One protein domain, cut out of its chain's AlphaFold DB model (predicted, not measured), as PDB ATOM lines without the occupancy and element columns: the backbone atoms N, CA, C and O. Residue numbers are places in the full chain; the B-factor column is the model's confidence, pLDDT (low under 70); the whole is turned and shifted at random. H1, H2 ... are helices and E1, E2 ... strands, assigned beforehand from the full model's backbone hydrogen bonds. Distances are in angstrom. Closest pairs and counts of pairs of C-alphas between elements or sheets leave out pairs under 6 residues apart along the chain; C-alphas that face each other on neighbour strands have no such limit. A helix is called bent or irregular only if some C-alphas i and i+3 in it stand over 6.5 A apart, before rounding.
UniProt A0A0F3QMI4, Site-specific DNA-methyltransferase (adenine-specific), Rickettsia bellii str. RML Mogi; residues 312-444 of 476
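AT A GLANCE: This is residues 312 to 444 of the 476 residues of the protein "Site-specific DNA-methyltransferase (adenine-specific)" of Rickettsia bellii str. RML Mogi (UniProt A0A0F3QMI4). A small parallel sheet of E1, E4 and E5 has two helices, H2 and H3, packed side by side over one face, and H1, off the sheet, packs on H2. The hairpin of E2 and E3 runs on at a sharp bend into E4; H5 packs on E3 and leads into E5 at the sheet's level, while residues 437 to 438 of the tail pair with E1. The printed part has 133 residues, with six named helices and five named strands in the order H1 E1 H2 E2 E3 E4 H3 H4 H5 E5 H6, class mixed; the sheet order is E1, E4, E5, and E2 and E3 are antiparallel. It is compact, with a radius of gyration of the C-alphas of 14.4 A, and rounded, spanning 41 by 33 by 29 A.

IN THESE COORDINATES: H1, residues 316 to 329, begins at C-alpha 316 (53.856, 53.362, -3.666) and is 19.9 A long. E1 is residues 335 to 338, H2 345 to 358 with 17.2 A, E2 359 to 362 and E3 365 to 368. E4, residues 371 to 376, spans 16.9 A from C-alpha 371 (44.497, 34.679, -8.599). H3, residues 380 to 393, is 20.4 A, H4 is 395 to 400, and H5, residues 402 to 415, is 19.9 A. E5 is residues 416 to 418; H6, residues 425 to 428, ends at C-alpha 428 (34.747, 37.120, 9.897). H1, H2 and H5 are irregular: C-alphas 325 and 328 are 7.7 A apart, 353 and 356 8.3 A, 403 and 406 8.2 A.

HOW THE PARTS SIT: E4 is parallel to E1, with N 336 and O 371 at 2.9 A, and to E5, with N 417 and O 374 at 2.9 A. H2 and H3, on the same face, make two layers, helices on one face of a sheet, at heights of 10.4 A and 9.1 A. They touch at a shallow tilt of 33 degrees, only just short of steep, closest at the C-alphas of Leu 348 and Met 390, 7.0 A. E4, H3 H4 H5, E5 is a strand-helix-strand unit, two parallel neighbour strands with helices between. H5 touches H3, closest C-alphas Lys 387 and Phe 412 at 5.4 A, and H4 only at the corner, only just, with 3 pairs within 8 A. H1 touches H2, closest C-alphas Asn 323 and Phe 350 at 5.7 A. In the hairpin E2 and E3, N 367 and O 360 are 2.8 A apart. H6 only grazes the sheet. Every O i to N i+4 pair is within hydrogen-bond range in H3 and H4, 8 of 10 in H1 and H5, 6 of 10 in H2; H6 is too short.

THE WHOLE: The two farthest C-alphas, Asn 363 and Tyr 444, are 44.3 A apart. The printed part has no cut and no long link. Residues 429 to 444 have no named element. Low confidence, under 70, falls at residues 312 to 313, 378 to 379, 421 to 424, 428, 430 and 444.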
ATOM      1  N   PHE A 312      45.336  54.444   6.490       55.12
ATOM      2  CA  PHE A 312      44.509  54.147   5.311       55.12
ATOM      3  C   PHE A 312      45.309  53.986   4.012       55.12
ATOM      4  O   PHE A 312      44.732  53.643   2.980       55.12
ATOM      5  N   PHE A 313      46.618  54.275   4.008       68.50
ATOM      6  CA  PHE A 313      47.357  54.321   2.752       68.50
ATOM      7  C   PHE A 313      48.836  53.951   2.839       68.50
ATOM      8  O   PHE A 313      49.621  54.567   3.562       68.50
ATOM      9  N   THR A 314      49.240  53.014   1.982       78.31
ATOM     10  CA  THR A 314      50.641  52.632   1.791       78.31
ATOM     11  C   THR A 314      51.251  53.414   0.618       78.31
ATOM     12  O   THR A 314      50.761  53.304  -0.520       78.31
ATOM     13  N   PRO A 315      52.322  54.208   0.839       80.31
ATOM     14  CA  PRO A 315      53.040  54.882  -0.239       80.31
ATOM     15  C   PRO A 315      53.545  53.887  -1.282       80.31
ATOM     16  O   PRO A 315      54.036  52.814  -0.938       80.31
ATOM     17  N   ILE A 316      53.497  54.255  -2.561       80.25
ATOM     18  CA  ILE A 316      53.856  53.362  -3.666       80.25
ATOM     19  C   ILE A 316      55.294  52.854  -3.575       80.25
ATOM     20  O   ILE A 316      55.570  51.707  -3.898       80.25
ATOM     21  N   LYS A 317      56.206  53.684  -3.063       84.56
ATOM     22  CA  LYS A 317      57.600  53.291  -2.827       84.56
ATOM     23  C   LYS A 317      57.714  52.148  -1.815       84.56
ATOM     24  O   LYS A 317      58.567  51.290  -1.978       84.56
ATOM     25  N   VAL A 318      56.850  52.132  -0.799       88.88
ATOM     26  CA  VAL A 318      56.796  51.056   0.200       88.88
ATOM     27  C   VAL A 318      56.182  49.801  -0.414       88.88
ATOM     28  O   VAL A 318      56.734  48.723  -0.248       88.88
ATOM     29  N   VAL A 319      55.096  49.948  -1.184       88.69
ATOM     30  CA  VAL A 319      54.486  48.827  -1.922       88.69
ATOM     31  C   VAL A 319      55.507  48.161  -2.846       88.69
ATOM     32  O   VAL A 319      55.657  46.948  -2.806       88.69
ATOM     33  N   ARG A 320      56.256  48.948  -3.629       87.81
ATOM     34  CA  ARG A 320      57.295  48.435  -4.535       87.81
ATOM     35  C   ARG A 320      58.417  47.734  -3.792       87.81
ATOM     36  O   ARG A 320      58.728  46.614  -4.152       87.81
ATOM     37  N   ALA A 321      58.943  48.332  -2.725       88.81
ATOM     38  CA  ALA A 321      59.993  47.701  -1.931       88.81
ATOM     39  C   ALA A 321      59.552  46.338  -1.361       88.81
ATOM     40  O   ALA A 321      60.308  45.376  -1.408       88.81
ATOM     41  N   ILE A 322      58.314  46.237  -0.861       90.50
ATOM     42  CA  ILE A 322      57.754  44.971  -0.366       90.50
ATOM     43  C   ILE A 322      57.575  43.964  -1.514       90.50
ATOM     44  O   ILE A 322      57.928  42.797  -1.366       90.50
ATOM     45  N   ASN A 323      57.063  44.406  -2.663       88.69
ATOM     46  CA  ASN A 323      56.870  43.548  -3.830       88.69
ATOM     47  C   ASN A 323      58.204  43.042  -4.402       88.69
ATOM     48  O   ASN A 323      58.295  41.869  -4.738       88.69
ATOM     49  N   GLU A 324      59.235  43.888  -4.460       88.12
ATOM     50  CA  GLU A 324      60.598  43.540  -4.893       88.12
ATOM     51  C   GLU A 324      61.201  42.444  -4.004       88.12
ATOM     52  O   GLU A 324      61.829  41.511  -4.501       88.12
ATOM     53  N   MET A 325      60.951  42.487  -2.690       87.56
ATOM     54  CA  MET A 325      61.381  41.420  -1.775       87.56
ATOM     55  C   MET A 325      60.718  40.067  -2.075       87.56
ATOM     56  O   MET A 325      61.298  39.030  -1.758       87.56
ATOM     57  N   ALA A 326      59.521  40.071  -2.666       86.69
ATOM     58  CA  ALA A 326      58.750  38.876  -3.002       86.69
ATOM     59  C   ALA A 326      58.790  38.522  -4.502       86.69
ATOM     60  O   ALA A 326      58.164  37.546  -4.911       86.69
ATOM     61  N   GLU A 327      59.506  39.285  -5.336       76.88
ATOM     62  CA  GLU A 327      59.437  39.191  -6.804       76.88
ATOM     63  C   GLU A 327      59.787  37.786  -7.323       76.88
ATOM     64  O   GLU A 327      59.124  37.268  -8.220       76.88
ATOM     65  N   GLY A 328      60.770  37.123  -6.701       77.12
ATOM     66  CA  GLY A 328      61.187  35.759  -7.053       77.12
ATOM     67  C   GLY A 328      60.140  34.668  -6.787       77.12
ATOM     68  O   GLY A 328      60.306  33.534  -7.248       77.12
ATOM     69  N   GLU A 329      59.060  34.984  -6.070       80.31
ATOM     70  CA  GLU A 329      57.988  34.036  -5.758       80.31
ATOM     71  C   GLU A 329      56.847  34.038  -6.776       80.31
ATOM     72  O   GLU A 329      56.056  33.093  -6.795       80.31
ATOM     73  N   LEU A 330      56.768  35.047  -7.651       86.00
ATOM     74  CA  LEU A 330      55.681  35.175  -8.616       86.00
ATOM     75  C   LEU A 330      55.729  34.053  -9.663       86.00
ATOM     76  O   LEU A 330      56.615  33.999 -10.517       86.00
ATOM     77  N   LYS A 331      54.750  33.146  -9.601       87.38
ATOM     78  CA  LYS A 331      54.646  31.953 -10.456       87.38
ATOM     79  C   LYS A 331      53.210  31.761 -10.937       87.38
ATOM     80  O   LYS A 331      52.263  32.262 -10.335       87.38
ATOM     81  N   GLU A 332      53.042  31.010 -12.024       90.06
ATOM     82  CA  GLU A 332      51.712  30.567 -12.450       90.06
ATOM     83  C   GLU A 332      51.057  29.683 -11.368       90.06
ATOM     84  O   GLU A 332      51.725  28.958 -10.634       90.06
ATOM     85  N   ASN A 333      49.730  29.722 -11.320       90.56
ATOM     86  CA  ASN A 333      48.810  29.110 -10.360       90.56
ATOM     87  C   ASN A 333      48.875  29.654  -8.927       90.56
ATOM     88  O   ASN A 333      48.257  29.077  -8.037       90.56
ATOM     89  N   MET A 334      49.566  30.773  -8.715       92.88
ATOM     90  CA  MET A 334      49.660  31.417  -7.410       92.88
ATOM     91  C   MET A 334      48.373  32.172  -7.043       92.88
ATOM     92  O   MET A 334      47.764  32.834  -7.888       92.88
ATOM     93  N   SER A 335      47.999  32.130  -5.767       93.62
ATOM     94  CA  SER A 335      46.961  32.960  -5.154       93.62
ATOM     95  C   SER A 335      47.590  34.014  -4.244       93.62
ATOM     96  O   SER A 335      48.187  33.693  -3.216       93.62
ATOM     97  N   ILE A 336      47.438  35.284  -4.620       94.69
ATOM     98  CA  ILE A 336      47.978  36.442  -3.901       94.69
ATOM     99  C   ILE A 336      46.831  37.154  -3.196       94.69
ATOM    100  O   ILE A 336      45.849  37.534  -3.839       94.69
ATOM    101  N   CYS A 337      46.972  37.373  -1.892       93.50
ATOM    102  CA  CYS A 337      45.946  38.003  -1.075       93.50
ATOM    103  C   CYS A 337      46.431  39.293  -0.403       93.50
ATOM    104  O   CYS A 337      47.518  39.343   0.172       93.50
ATOM    105  N   ASP A 338      45.567  40.307  -0.379       92.19
ATOM    106  CA  ASP A 338      45.657  41.441   0.538       92.19
ATOM    107  C   ASP A 338      44.368  41.536   1.386       92.19
ATOM    108  O   ASP A 338      43.330  41.988   0.894       92.19
ATOM    109  N   PRO A 339      44.383  41.090   2.657       88.88
ATOM    110  CA  PRO A 339      43.207  41.100   3.531       88.88
ATOM    111  C   PRO A 339      42.792  42.493   4.037       88.88
ATOM    112  O   PRO A 339      41.832  42.584   4.808       88.88
ATOM    113  N   ALA A 340      43.514  43.551   3.659       86.25
ATOM    114  CA  ALA A 340      43.186  44.948   3.933       86.25
ATOM    115  C   ALA A 340      43.575  45.800   2.712       86.25
ATOM    116  O   ALA A 340      44.436  46.679   2.782       86.25
ATOM    117  N   CYS A 341      42.976  45.477   1.563       87.19
ATOM    118  CA  CYS A 341      43.523  45.850   0.265       87.19
ATOM    119  C   CYS A 341      43.465  47.335  -0.065       87.19
ATOM    120  O   CYS A 341      44.175  47.784  -0.975       87.19
ATOM    121  N   GLY A 342      42.601  48.105   0.602       86.25
ATOM    122  CA  GLY A 342      42.332  49.475   0.204       86.25
ATOM    123  C   GLY A 342      41.966  49.525  -1.283       86.25
ATOM    124  O   GLY A 342      41.133  48.766  -1.772       86.25
ATOM    125  N   VAL A 343      42.682  50.359  -2.039       84.75
ATOM    126  CA  VAL A 343      42.524  50.503  -3.500       84.75
ATOM    127  C   VAL A 343      43.277  49.440  -4.334       84.75
ATOM    128  O   VAL A 343      43.534  49.644  -5.523       84.75
ATOM    129  N   GLY A 344      43.672  48.320  -3.721       89.38
ATOM    130  CA  GLY A 344      44.220  47.133  -4.393       89.38
ATOM    131  C   GLY A 344      45.695  47.219  -4.801       89.38
ATOM    132  O   GLY A 344      46.126  46.492  -5.693       89.38
ATOM    133  N   LYS A 345      46.484  48.116  -4.198       88.81
ATOM    134  CA  LYS A 345      47.844  48.433  -4.674       88.81
ATOM    135  C   LYS A 345      48.810  47.253  -4.668       88.81
ATOM    136  O   LYS A 345      49.484  47.050  -5.670       88.81
ATOM    137  N   PHE A 346      48.908  46.529  -3.554       91.81
ATOM    138  CA  PHE A 346      49.887  45.453  -3.388       91.81
ATOM    139  C   PHE A 346      49.773  44.382  -4.475       91.81
ATOM    140  O   PHE A 346      50.731  44.231  -5.238       91.81
ATOM    141  N   PRO A 347      48.621  43.699  -4.626       93.25
ATOM    142  CA  PRO A 347      48.513  42.637  -5.612       93.25
ATOM    143  C   PRO A 347      48.597  43.160  -7.051       93.25
ATOM    144  O   PRO A 347      49.218  42.510  -7.886       93.25
ATOM    145  N   LEU A 348      48.036  44.342  -7.352       91.81
ATOM    146  CA  LEU A 348      48.091  44.910  -8.707       91.81
ATOM    147  C   LEU A 348      49.516  45.305  -9.112       91.81
ATOM    148  O   LEU A 348      49.937  44.995 -10.223       91.81
ATOM    149  N   GLU A 349      50.277  45.953  -8.225       88.50
ATOM    150  CA  GLU A 349      51.676  46.299  -8.502       88.50
ATOM    151  C   GLU A 349      52.574  45.060  -8.558       88.50
ATOM    152  O   GLU A 349      53.603  45.109  -9.223       88.50
ATOM    153  N   PHE A 350      52.211  43.963  -7.887       90.75
ATOM    154  CA  PHE A 350      52.999  42.727  -7.897       90.75
ATOM    155  C   PHE A 350      52.922  42.014  -9.253       90.75
ATOM    156  O   PHE A 350      53.916  41.473  -9.722       90.75
ATOM    157  N   VAL A 351      51.768  42.066  -9.930       89.25
ATOM    158  CA  VAL A 351      51.577  41.402 -11.232       89.25
ATOM    159  C   VAL A 351      51.821  42.306 -12.446       89.25
ATOM    160  O   VAL A 351      51.815  41.813 -13.574       89.25
ATOM    161  N   LYS A 352      52.004  43.621 -12.252       84.31
ATOM    162  CA  LYS A 352      51.891  44.636 -13.320       84.31
ATOM    163  C   LYS A 352      52.790  44.403 -14.540       84.31
ATOM    164  O   LYS A 352      52.341  44.634 -15.656       84.31
ATOM    165  N   GLU A 353      54.023  43.936 -14.333       80.06
ATOM    166  CA  GLU A 353      55.022  43.760 -15.404       80.06
ATOM    167  C   GLU A 353      54.729  42.525 -16.273       80.06
ATOM    168  O   GLU A 353      55.270  42.380 -17.365       80.06
ATOM    169  N   ASN A 354      53.854  41.631 -15.799       79.38
ATOM    170  CA  ASN A 354      53.547  40.343 -16.418       79.38
ATOM    171  C   ASN A 354      52.036  40.132 -16.616       79.38
ATOM    172  O   ASN A 354      51.587  38.993 -16.756       79.38
ATOM    173  N   LEU A 355      51.239  41.207 -16.638       83.88
ATOM    174  CA  LEU A 355      49.783  41.117 -16.794       83.88
ATOM    175  C   LEU A 355      49.384  40.318 -18.039       83.88
ATOM    176  O   LEU A 355      48.585  39.394 -17.923       83.88
ATOM    177  N   ASP A 356      50.005  40.595 -19.186       78.25
ATOM    178  CA  ASP A 356      49.719  39.900 -20.451       78.25
ATOM    179  C   ASP A 356      50.100  38.406 -20.413       78.25
ATOM    180  O   ASP A 356      49.541  37.592 -21.148       78.25
ATOM    181  N   ASN A 357      51.038  38.020 -19.538       82.12
ATOM    182  CA  ASN A 357      51.454  36.628 -19.362       82.12
ATOM    183  C   ASN A 357      50.505  35.853 -18.437       82.12
ATOM    184  O   ASN A 357      50.296  34.648 -18.634       82.12
ATOM    185  N   PHE A 358      49.959  36.527 -17.419       88.38
ATOM    186  CA  PHE A 358      49.101  35.920 -16.400       88.38
ATOM    187  C   PHE A 358      47.611  36.000 -16.711       88.38
ATOM    188  O   PHE A 358      46.849  35.194 -16.179       88.38
ATOM    189  N   PHE A 359      47.189  36.934 -17.556       90.31
ATOM    190  CA  PHE A 359      45.791  37.140 -17.900       90.31
ATOM    191  C   PHE A 359      45.645  37.157 -19.414       90.31
ATOM    192  O   PHE A 359      46.051  38.096 -20.086       90.31
ATOM    193  N   GLU A 360      45.032  36.109 -19.952       86.44
ATOM    194  CA  GLU A 360      44.816  35.963 -21.391       86.44
ATOM    195  C   GLU A 360      43.350  35.627 -21.671       86.44
ATOM    196  O   GLU A 360      42.712  34.887 -20.918       86.44
ATOM    197  N   LEU A 361      42.795  36.140 -22.767       84.88
ATOM    198  CA  LEU A 361      41.457  35.747 -23.193       84.88
ATOM    199  C   LEU A 361      41.539  34.447 -24.009       84.88
ATOM    200  O   LEU A 361      42.089  34.427 -25.110       84.88
ATOM    201  N   LYS A 362      40.960  33.359 -23.495       82.94
ATOM    202  CA  LYS A 362      40.860  32.062 -24.183       82.94
ATOM    203  C   LYS A 362      39.412  31.595 -24.224       82.94
ATOM    204  O   LYS A 362      38.744  31.516 -23.199       82.94
ATOM    205  N   ASN A 363      38.926  31.259 -25.420       82.25
ATOM    206  CA  ASN A 363      37.553  30.782 -25.646       82.25
ATOM    207  C   ASN A 363      36.473  31.712 -25.054       82.25
ATOM    208  O   ASN A 363      35.482  31.247 -24.494       82.25
ATOM    209  N   GLY A 364      36.691  33.028 -25.143       81.81
ATOM    210  CA  GLY A 364      35.761  34.037 -24.635       81.81
ATOM    211  C   GLY A 364      35.716  34.170 -23.111       81.81
ATOM    212  O   GLY A 364      34.820  34.835 -22.610       81.81
ATOM    213  N   LYS A 365      36.656  33.562 -22.376       89.81
ATOM    214  CA  LYS A 365      36.826  33.724 -20.925       89.81
ATOM    215  C   LYS A 365      38.231  34.204 -20.609       89.81
ATOM    216  O   LYS A 365      39.178  33.868 -21.321       89.81
ATOM    217  N   ILE A 366      38.375  34.963 -19.528       90.25
ATOM    218  CA  ILE A 366      39.703  35.341 -19.041       90.25
ATOM    219  C   ILE A 366      40.292  34.139 -18.304       90.25
ATOM    220  O   ILE A 366      39.776  33.707 -17.275       90.25
ATOM    221  N   ASN A 367      41.363  33.588 -18.861       89.81
ATOM    222  CA  ASN A 367      42.194  32.607 -18.194       89.81
ATOM    223  C   ASN A 367      43.178  33.351 -17.287       89.81
ATOM    224  O   ASN A 367      44.130  33.969 -17.764       89.81
ATOM    225  N   SER A 368      42.916  33.304 -15.984       93.19
ATOM    226  CA  SER A 368      43.789  33.856 -14.952       93.19
ATOM    227  C   SER A 368      44.750  32.778 -14.477       93.19
ATOM    228  O   SER A 368      44.357  31.857 -13.765       93.19
ATOM    229  N   LYS A 369      46.022  32.901 -14.851       92.38
ATOM    230  CA  LYS A 369      47.093  32.044 -14.341       92.38
ATOM    231  C   LYS A 369      47.545  32.444 -12.944       92.38
ATOM    232  O   LYS A 369      48.296  31.707 -12.334       92.38
ATOM    233  N   VAL A 370      47.130  33.600 -12.441       94.12
ATOM    234  CA  VAL A 370      47.354  34.036 -11.061       94.12
ATOM    235  C   VAL A 370      46.029  34.556 -10.525       94.12
ATOM    236  O   VAL A 370      45.304  35.260 -11.233       94.12
ATOM    237  N   LYS A 371      45.698  34.206  -9.283       95.12
ATOM    238  CA  LYS A 371      44.497  34.679  -8.599       95.12
ATOM    239  C   LYS A 371      44.869  35.871  -7.721       95.12
ATOM    240  O   LYS A 371      45.708  35.757  -6.835       95.12
ATOM    241  N   ILE A 372      44.247  37.015  -7.986       95.69
ATOM    242  CA  ILE A 372      44.366  38.221  -7.163       95.69
ATOM    243  C   ILE A 372      43.155  38.270  -6.250       95.69
ATOM    244  O   ILE A 372      42.036  38.134  -6.732       95.69
ATOM    245  N   ILE A 373      43.377  38.452  -4.952       94.69
ATOM    246  CA  ILE A 373      42.311  38.529  -3.959       94.69
ATOM    247  C   ILE A 373      42.596  39.707  -3.033       94.69
ATOM    248  O   ILE A 373      43.687  39.846  -2.486       94.69
ATOM    249  N   GLY A 374      41.612  40.572  -2.856       92.88
ATOM    250  CA  GLY A 374      41.679  41.719  -1.975       92.88
ATOM    251  C   GLY A 374      40.377  41.878  -1.212       92.88
ATOM    252  O   GLY A 374      39.293  41.814  -1.798       92.88
ATOM    253  N   PHE A 375      40.488  42.105   0.091       90.12
ATOM    254  CA  PHE A 375      39.342  42.348   0.953       90.12
ATOM    255  C   PHE A 375      39.465  43.693   1.657       90.12
ATOM    256  O   PHE A 375      40.549  44.074   2.092       90.12
ATOM    257  N   ASP A 376      38.340  44.382   1.833       86.12
ATOM    258  CA  ASP A 376      38.267  45.605   2.633       86.12
ATOM    259  C   ASP A 376      36.929  45.692   3.385       86.12
ATOM    260  O   ASP A 376      35.933  45.086   2.974       86.12
ATOM    261  N   LYS A 377      36.907  46.425   4.503       77.38
ATOM    262  CA  LYS A 377      35.751  46.554   5.403       77.38
ATOM    263  C   LYS A 377      35.219  47.981   5.546       77.38
ATOM    264  O   LYS A 377      34.110  48.127   6.054       77.38
ATOM    265  N   ASP A 378      35.996  49.005   5.185       63.97
ATOM    266  CA  ASP A 378      35.740  50.375   5.651       63.97
ATOM    267  C   ASP A 378      34.586  51.037   4.902       63.97
ATOM    268  O   ASP A 378      33.575  51.405   5.501       63.97
ATOM    269  N   GLU A 379      34.697  51.164   3.581       68.75
ATOM    270  CA  GLU A 379      33.654  51.763   2.757       68.75
ATOM    271  C   GLU A 379      33.482  51.001   1.449       68.75
ATOM    272  O   GLU A 379      34.446  50.604   0.795       68.75
ATOM    273  N   GLN A 380      32.225  50.895   1.001       72.81
ATOM    274  CA  GLN A 380      31.881  50.378  -0.326       72.81
ATOM    275  C   GLN A 380      32.730  51.038  -1.421       72.81
ATOM    276  O   GLN A 380      33.137  50.398  -2.391       72.81
ATOM    277  N   LYS A 381      33.021  52.328  -1.234       77.81
ATOM    278  CA  LYS A 381      33.774  53.147  -2.166       77.81
ATOM    279  C   LYS A 381      35.234  52.692  -2.342       77.81
ATOM    280  O   LYS A 381      35.712  52.648  -3.473       77.81
ATOM    281  N   THR A 382      35.908  52.232  -1.294       81.69
ATOM    282  CA  THR A 382      37.293  51.738  -1.380       81.69
ATOM    283  C   THR A 382      37.432  50.578  -2.372       81.69
ATOM    284  O   THR A 382      38.288  50.611  -3.257       81.69
ATOM    285  N   ILE A 383      36.520  49.602  -2.310       88.19
ATOM    286  CA  ILE A 383      36.487  48.467  -3.247       88.19
ATOM    287  C   ILE A 383      36.125  48.908  -4.669       88.19
ATOM    288  O   ILE A 383      36.685  48.391  -5.634       88.19
ATOM    289  N   ILE A 384      35.256  49.911  -4.824       87.00
ATOM    290  CA  ILE A 384      34.967  50.516  -6.136       87.00
ATOM    291  C   ILE A 384      36.253  51.089  -6.751       87.00
ATOM    292  O   ILE A 384      36.513  50.859  -7.933       87.00
ATOM    293  N   LEU A 385      37.102  51.763  -5.962       84.94
ATOM    294  CA  LEU A 385      38.408  52.237  -6.445       84.94
ATOM    295  C   LEU A 385      39.361  51.097  -6.751       84.94
ATOM    296  O   LEU A 385      40.084  51.206  -7.731       84.94
ATOM    297  N   ALA A 386      39.370  50.018  -5.969       88.69
ATOM    298  CA  ALA A 386      40.195  48.853  -6.277       88.69
ATOM    299  C   ALA A 386      39.818  48.242  -7.638       88.69
ATOM    300  O   ALA A 386      40.687  48.013  -8.480       88.69
ATOM    301  N   LYS A 387      38.515  48.083  -7.909       93.12
ATOM    302  CA  LYS A 387      37.994  47.590  -9.197       93.12
ATOM    303  C   LYS A 387      38.277  48.555 -10.346       93.12
ATOM    304  O   LYS A 387      38.729  48.132 -11.408       93.12
ATOM    305  N   ALA A 388      38.063  49.853 -10.134       88.75
ATOM    306  CA  ALA A 388      38.428  50.892 -11.094       88.75
ATOM    307  C   ALA A 388      39.935  50.885 -11.389       88.75
ATOM    308  O   ALA A 388      40.341  50.945 -12.544       88.75
ATOM    309  N   ASN A 389      40.773  50.762 -10.359       86.75
ATOM    310  CA  ASN A 389      42.221  50.699 -10.494       86.75
ATOM    311  C   ASN A 389      42.625  49.471 -11.321       86.75
ATOM    312  O   ASN A 389      43.378  49.606 -12.285       86.75
ATOM    313  N   MET A 390      42.042  48.304 -11.030       91.25
ATOM    314  CA  MET A 390      42.242  47.086 -11.818       91.25
ATOM    315  C   MET A 390      41.853  47.272 -13.288       91.25
ATOM    316  O   MET A 390      42.639  46.913 -14.159       91.25
ATOM    317  N   LEU A 391      40.722  47.919 -13.591       90.94
ATOM    318  CA  LEU A 391      40.347  48.251 -14.972       90.94
ATOM    319  C   LEU A 391      41.447  49.041 -15.689       90.94
ATOM    320  O   LEU A 391      41.781  48.730 -16.830       90.94
ATOM    321  N   ILE A 392      42.041  50.033 -15.022       84.31
ATOM    322  CA  ILE A 392      43.117  50.833 -15.619       84.31
ATOM    323  C   ILE A 392      44.395  49.989 -15.773       84.31
ATOM    324  O   ILE A 392      45.186  50.235 -16.677       84.31
ATOM    325  N   TYR A 393      44.676  49.016 -14.899       85.62
ATOM    326  CA  TYR A 393      45.785  48.057 -15.084       85.62
ATOM    327  C   TYR A 393      45.582  47.141 -16.285       85.62
ATOM    328  O   TYR A 393      46.527  46.900 -17.025       85.62
ATOM    329  N   PHE A 394      44.351  46.707 -16.521       88.38
ATOM    330  CA  PHE A 394      43.991  45.791 -17.600       88.38
ATOM    331  C   PHE A 394      43.672  46.527 -18.913       88.38
ATOM    332  O   PHE A 394      43.027  45.975 -19.800       88.38
ATOM    333  N   CYS A 395      44.126  47.774 -19.046       80.12
ATOM    334  CA  CYS A 395      43.830  48.666 -20.160       80.12
ATOM    335  C   CYS A 395      44.061  48.045 -21.540       80.12
ATOM    336  O   CYS A 395      43.151  48.024 -22.369       80.12
ATOM    337  N   GLU A 396      45.272  47.550 -21.787       78.06
ATOM    338  CA  GLU A 396      45.659  46.995 -23.086       78.06
ATOM    339  C   GLU A 396      44.890  45.690 -23.366       78.06
ATOM    340  O   GLU A 396      44.316  45.535 -24.441       78.06
ATOM    341  N   LEU A 397      44.725  44.820 -22.359       84.69
ATOM    342  CA  LEU A 397      43.916  43.599 -22.469       84.69
ATOM    343  C   LEU A 397      42.451  43.894 -22.823       84.69
ATOM    344  O   LEU A 397      41.863  43.204 -23.656       84.69
ATOM    345  N   ILE A 398      41.851  44.918 -22.215       88.19
ATOM    346  CA  ILE A 398      40.476  45.339 -22.511       88.19
ATOM    347  C   ILE A 398      40.391  45.949 -23.913       88.19
ATOM    348  O   ILE A 398      39.450  45.656 -24.650       88.19
ATOM    349  N   LYS A 399      41.369  46.779 -24.294       81.81
ATOM    350  CA  LYS A 399      41.452  47.412 -25.618       81.81
ATOM    351  C   LYS A 399      41.497  46.378 -26.740       81.81
ATOM    352  O   LYS A 399      40.834  46.565 -27.759       81.81
ATOM    353  N   ASP A 400      42.235  45.294 -26.537       82.31
ATOM    354  CA  ASP A 400      42.339  44.201 -27.502       82.31
ATOM    355  C   ASP A 400      41.097  43.293 -27.504       82.31
ATOM    356  O   ASP A 400      40.848  42.581 -28.478       82.31
ATOM    357  N   ASN A 401      40.272  43.352 -26.451       85.44
ATOM    358  CA  ASN A 401      39.106  42.487 -26.254       85.44
ATOM    359  C   ASN A 401      37.829  43.264 -25.848       85.44
ATOM    360  O   ASN A 401      37.167  42.896 -24.870       85.44
ATOM    361  N   PRO A 402      37.411  44.300 -26.603       84.50
ATOM    362  CA  PRO A 402      36.396  45.265 -26.164       84.50
ATOM    363  C   PRO A 402      34.985  44.677 -26.018       84.50
ATOM    364  O   PRO A 402      34.149  45.253 -25.332       84.50
ATOM    365  N   GLU A 403      34.706  43.529 -26.637       87.31
ATOM    366  CA  GLU A 403      33.403  42.848 -26.561       87.31
ATOM    367  C   GLU A 403      33.267  41.948 -25.310       87.31
ATOM    368  O   GLU A 403      32.201  41.392 -25.057       87.31
ATOM    369  N   HIS A 404      34.327  41.807 -24.499       92.69
ATOM    370  CA  HIS A 404      34.380  40.894 -23.344       92.69
ATOM    371  C   HIS A 404      34.335  41.623 -21.991       92.69
ATOM    372  O   HIS A 404      34.771  41.084 -20.974       92.69
ATOM    373  N   THR A 405      33.784  42.841 -21.936       94.56
ATOM    374  CA  THR A 405      33.737  43.659 -20.704       94.56
ATOM    375  C   THR A 405      33.103  42.932 -19.514       94.56
ATOM    376  O   THR A 405      33.550  43.113 -18.385       94.56
ATOM    377  N   LYS A 406      32.113  42.061 -19.756       96.19
ATOM    378  CA  LYS A 406      31.446  41.271 -18.707       96.19
ATOM    379  C   LYS A 406      32.380  40.252 -18.047       96.19
ATOM    380  O   LYS A 406      32.267  40.027 -16.846       96.19
ATOM    381  N   GLU A 407      33.329  39.692 -18.794       96.19
ATOM    382  CA  GLU A 407      34.348  38.794 -18.239       96.19
ATOM    383  C   GLU A 407      35.371  39.570 -17.406       96.19
ATOM    384  O   GLU A 407      35.722  39.137 -16.310       96.19
ATOM    385  N   PHE A 408      35.785  40.758 -17.860       96.25
ATOM    386  CA  PHE A 408      36.630  41.647 -17.054       96.25
ATOM    387  C   PHE A 408      35.919  42.082 -15.771       96.25
ATOM    388  O   PHE A 408      36.507  42.052 -14.698       96.25
ATOM    389  N   ALA A 409      34.628  42.407 -15.849       96.88
ATOM    390  CA  ALA A 409      33.826  42.734 -14.676       96.88
ATOM    391  C   ALA A 409      33.764  41.573 -13.682       96.88
ATOM    392  O   ALA A 409      33.941  41.784 -12.485       96.88
ATOM    393  N   LYS A 410      33.570  40.343 -14.176       96.88
ATOM    394  CA  LYS A 410      33.635  39.139 -13.347       96.88
ATOM    395  C   LYS A 410      35.001  39.010 -12.673       96.88
ATOM    396  O   LYS A 410      35.041  38.850 -11.461       96.88
ATOM    397  N   LEU A 411      36.098  39.168 -13.414       96.81
ATOM    398  CA  LEU A 411      37.448  39.153 -12.846       96.81
ATOM    399  C   LEU A 411      37.616  40.202 -11.736       96.81
ATOM    400  O   LEU A 411      38.134  39.878 -10.673       96.81
ATOM    401  N   PHE A 412      37.163  41.440 -11.943       96.75
ATOM    402  CA  PHE A 412      37.287  42.511 -10.946       96.75
ATOM    403  C   PHE A 412      36.446  42.226  -9.700       96.75
ATOM    404  O   PHE A 412      36.889  42.479  -8.580       96.75
ATOM    405  N   ASN A 413      35.242  41.684  -9.892       95.88
ATOM    406  CA  ASN A 413      34.334  41.307  -8.813       95.88
ATOM    407  C   ASN A 413      34.835  40.102  -8.011       95.88
ATOM    408  O   ASN A 413      34.672  40.091  -6.795       95.88
ATOM    409  N   ASP A 414      35.458  39.131  -8.678       95.25
ATOM    410  CA  ASP A 414      36.074  37.964  -8.043       95.25
ATOM    411  C   ASP A 414      37.388  38.351  -7.328       95.25
ATOM    412  O   ASP A 414      37.775  37.692  -6.364       95.25
ATOM    413  N   SER A 415      38.060  39.424  -7.778       96.31
ATOM    414  CA  SER A 415      39.347  39.867  -7.226       96.31
ATOM    415  C   SER A 415      39.225  40.786  -6.013       96.31
ATOM    416  O   SER A 415      40.024  40.672  -5.092       96.31
ATOM    417  N   PHE A 416      38.261  41.712  -5.988       94.88
ATOM    418  CA  PHE A 416      38.126  42.696  -4.907       94.88
ATOM    419  C   PHE A 416      36.734  42.650  -4.292       94.88
ATOM    420  O   PHE A 416      35.737  42.892  -4.977       94.88
ATOM    421  N   ILE A 417      36.676  42.351  -2.994       91.81
ATOM    422  CA  ILE A 417      35.440  41.988  -2.302       91.81
ATOM    423  C   ILE A 417      35.255  42.852  -1.057       91.81
ATOM    424  O   ILE A 417      36.114  42.907  -0.173       91.81
ATOM    425  N   LEU A 418      34.084  43.476  -0.949       89.31
ATOM    426  CA  LEU A 418      33.679  44.204   0.248       89.31
ATOM    427  C   LEU A 418      33.173  43.244   1.338       89.31
ATOM    428  O   LEU A 418      32.242  42.465   1.123       89.31
ATOM    429  N   LYS A 419      33.747  43.342   2.539       85.19
ATOM    430  CA  LYS A 419      33.386  42.551   3.725       85.19
ATOM    431  C   LYS A 419      32.859  43.460   4.841       85.19
ATOM    432  O   LYS A 419      33.540  43.705   5.830       85.19
ATOM    433  N   THR A 420      31.628  43.949   4.697       76.12
ATOM    434  CA  THR A 420      30.970  44.864   5.662       76.12
ATOM    435  C   THR A 420      29.970  44.184   6.600       76.12
ATOM    436  O   THR A 420      29.420  44.829   7.489       76.12
ATOM    437  N   ASN A 421      29.728  42.881   6.439       68.88
ATOM    438  CA  ASN A 421      28.656  42.161   7.142       68.88
ATOM    439  C   ASN A 421      28.911  41.949   8.645       68.88
ATOM    440  O   ASN A 421      28.051  41.420   9.347       68.88
ATOM    441  N   SER A 422      30.083  42.328   9.154       69.81
ATOM    442  CA  SER A 422      30.422  42.226  10.572       69.81
ATOM    443  C   SER A 422      31.488  43.249  10.963       69.81
ATOM    444  O   SER A 422      32.265  43.712  10.128       69.81
ATOM    445  N   ILE A 423      31.586  43.544  12.260       65.88
ATOM    446  CA  ILE A 423      32.652  44.391  12.825       65.88
ATOM    447  C   ILE A 423      34.061  43.808  12.617       65.88
ATOM    448  O   ILE A 423      35.054  44.537  12.592       65.88
ATOM    449  N   LEU A 424      34.136  42.488  12.439       67.44
ATOM    450  CA  LEU A 424      35.362  41.757  12.142       67.44
ATOM    451  C   LEU A 424      35.797  41.938  10.686       67.44
ATOM    452  O   LEU A 424      36.970  41.751  10.373       67.44
ATOM    453  N   GLY A 425      34.879  42.345   9.809       75.31
ATOM    454  CA  GLY A 425      35.139  42.565   8.397       75.31
ATOM    455  C   GLY A 425      35.769  41.334   7.754       75.31
ATOM    456  O   GLY A 425      35.192  40.247   7.772       75.31
ATOM    457  N   THR A 426      36.986  41.488   7.242       70.12
ATOM    458  CA  THR A 426      37.761  40.425   6.584       70.12
ATOM    459  C   THR A 426      38.122  39.272   7.528       70.12
ATOM    460  O   THR A 426      38.289  38.144   7.079       70.12
ATOM    461  N   LEU A 427      38.121  39.508   8.846       70.19
ATOM    462  CA  LEU A 427      38.364  38.488   9.873       70.19
ATOM    463  C   LEU A 427      37.137  37.618  10.190       70.19
ATOM    464  O   LEU A 427      37.260  36.668  10.959       70.19
ATOM    465  N   SER A 428      35.954  37.930   9.646       68.56
ATOM    466  CA  SER A 428      34.747  37.120   9.897       68.56
ATOM    467  C   SER A 428      34.702  35.801   9.137       68.56
ATOM    468  O   SER A 428      33.975  34.895   9.537       68.56
ATOM    469  N   GLU A 429      35.497  35.675   8.079       71.31
ATOM    470  CA  GLU A 429      35.612  34.466   7.267       71.31
ATOM    471  C   GLU A 429      37.102  34.112   7.115       71.31
ATOM    472  O   GLU A 429      37.688  34.354   6.061       71.31
ATOM    473  N   PRO A 430      37.759  33.602   8.175       69.31
ATOM    474  CA  PRO A 430      39.163  33.223   8.102       69.31
ATOM    475  C   PRO A 430      39.327  32.013   7.179       69.31
ATOM    476  O   PRO A 430      38.783  30.938   7.437       69.31
ATOM    477  N   ILE A 431      40.096  32.199   6.111       76.31
ATOM    478  CA  ILE A 431      40.417  31.166   5.127       76.31
ATOM    479  C   ILE A 431      41.834  30.656   5.416       76.31
ATOM    480  O   ILE A 431      42.791  31.431   5.414       76.31
ATOM    481  N   GLU A 432      41.977  29.354   5.670       78.00
ATOM    482  CA  GLU A 432      43.271  28.709   5.922       78.00
ATOM    483  C   GLU A 432      43.788  27.984   4.676       78.00
ATOM    484  O   GLU A 432      43.035  27.299   3.987       78.00
ATOM    485  N   GLY A 433      45.093  28.104   4.411       81.19
ATOM    486  CA  GLY A 433      45.787  27.317   3.383       81.19
ATOM    487  C   GLY A 433      45.419  27.630   1.927       81.19
ATOM    488  O   GLY A 433      45.819  26.871   1.052       81.19
ATOM    489  N   GLU A 434      44.669  28.705   1.653       85.12
ATOM    490  CA  GLU A 434      44.280  29.083   0.280       85.12
ATOM    491  C   GLU A 434      45.321  29.967  -0.425       85.12
ATOM    492  O   GLU A 434      45.442  29.911  -1.645       85.12
ATOM    493  N   TYR A 435      46.048  30.810   0.315       90.81
ATOM    494  CA  TYR A 435      46.891  31.854  -0.274       90.81
ATOM    495  C   TYR A 435      48.372  31.492  -0.214       90.81
ATOM    496  O   TYR A 435      48.899  31.202   0.860       90.81
ATOM    497  N   ASP A 436      49.045  31.578  -1.360       92.75
ATOM    498  CA  ASP A 436      50.482  31.334  -1.490       92.75
ATOM    499  C   ASP A 436      51.310  32.538  -1.024       92.75
ATOM    500  O   ASP A 436      52.419  32.380  -0.517       92.75
ATOM    501  N   LEU A 437      50.778  33.755  -1.191       92.62
ATOM    502  CA  LEU A 437      51.435  34.992  -0.780       92.62
ATOM    503  C   LEU A 437      50.428  35.993  -0.226       92.62
ATOM    504  O   LEU A 437      49.387  36.257  -0.828       92.62
ATOM    505  N   ILE A 438      50.777  36.589   0.913       92.31
ATOM    506  CA  ILE A 438      50.015  37.670   1.532       92.31
ATOM    507  C   ILE A 438      50.881  38.929   1.544       92.31
ATOM    508  O   ILE A 438      51.940  38.949   2.168       92.31
ATOM    509  N   LEU A 439      50.414  39.983   0.873       90.94
ATOM    510  CA  LEU A 439      51.058  41.296   0.824       90.94
ATOM    511  C   LEU A 439      50.069  42.322   1.355       90.94
ATOM    512  O   LEU A 439      49.030  42.541   0.739       90.94
ATOM    513  N   THR A 440      50.349  42.916   2.513       89.00
ATOM    514  CA  THR A 440      49.362  43.770   3.177       89.00
ATOM    515  C   THR A 440      49.997  44.777   4.125       89.00
ATOM    516  O   THR A 440      51.085  44.563   4.660       89.00
ATOM    517  N   ASN A 441      49.292  45.885   4.341       86.25
ATOM    518  CA  ASN A 441      49.556  46.845   5.408       86.25
ATOM    519  C   ASN A 441      48.265  46.977   6.227       86.25
ATOM    520  O   ASN A 441      47.430  47.828   5.912       86.25
ATOM    521  N   PRO A 442      48.052  46.099   7.219       80.38
ATOM    522  CA  PRO A 442      46.808  46.068   7.964       80.38
ATOM    523  C   PRO A 442      46.657  47.340   8.816       80.38
ATOM    524  O   PRO A 442      47.652  47.965   9.193       80.38
ATOM    525  N   PRO A 443      45.422  47.734   9.167       72.31
ATOM    526  CA  PRO A 443      45.186  48.918   9.982       72.31
ATOM    527  C   PRO A 443      45.844  48.798  11.365       72.31
ATOM    528  O   PRO A 443      45.637  47.823  12.089       72.31
ATOM    529  N   TYR A 444      46.567  49.841  11.777       68.69
ATOM    530  CA  TYR A 444      47.154  49.950  13.114       68.69
ATOM    531  C   TYR A 444      46.072  50.336  14.137       68.69
ATOM    532  O   TYR A 444      45.629  51.483  14.175       68.69
TER     533      TYR A 444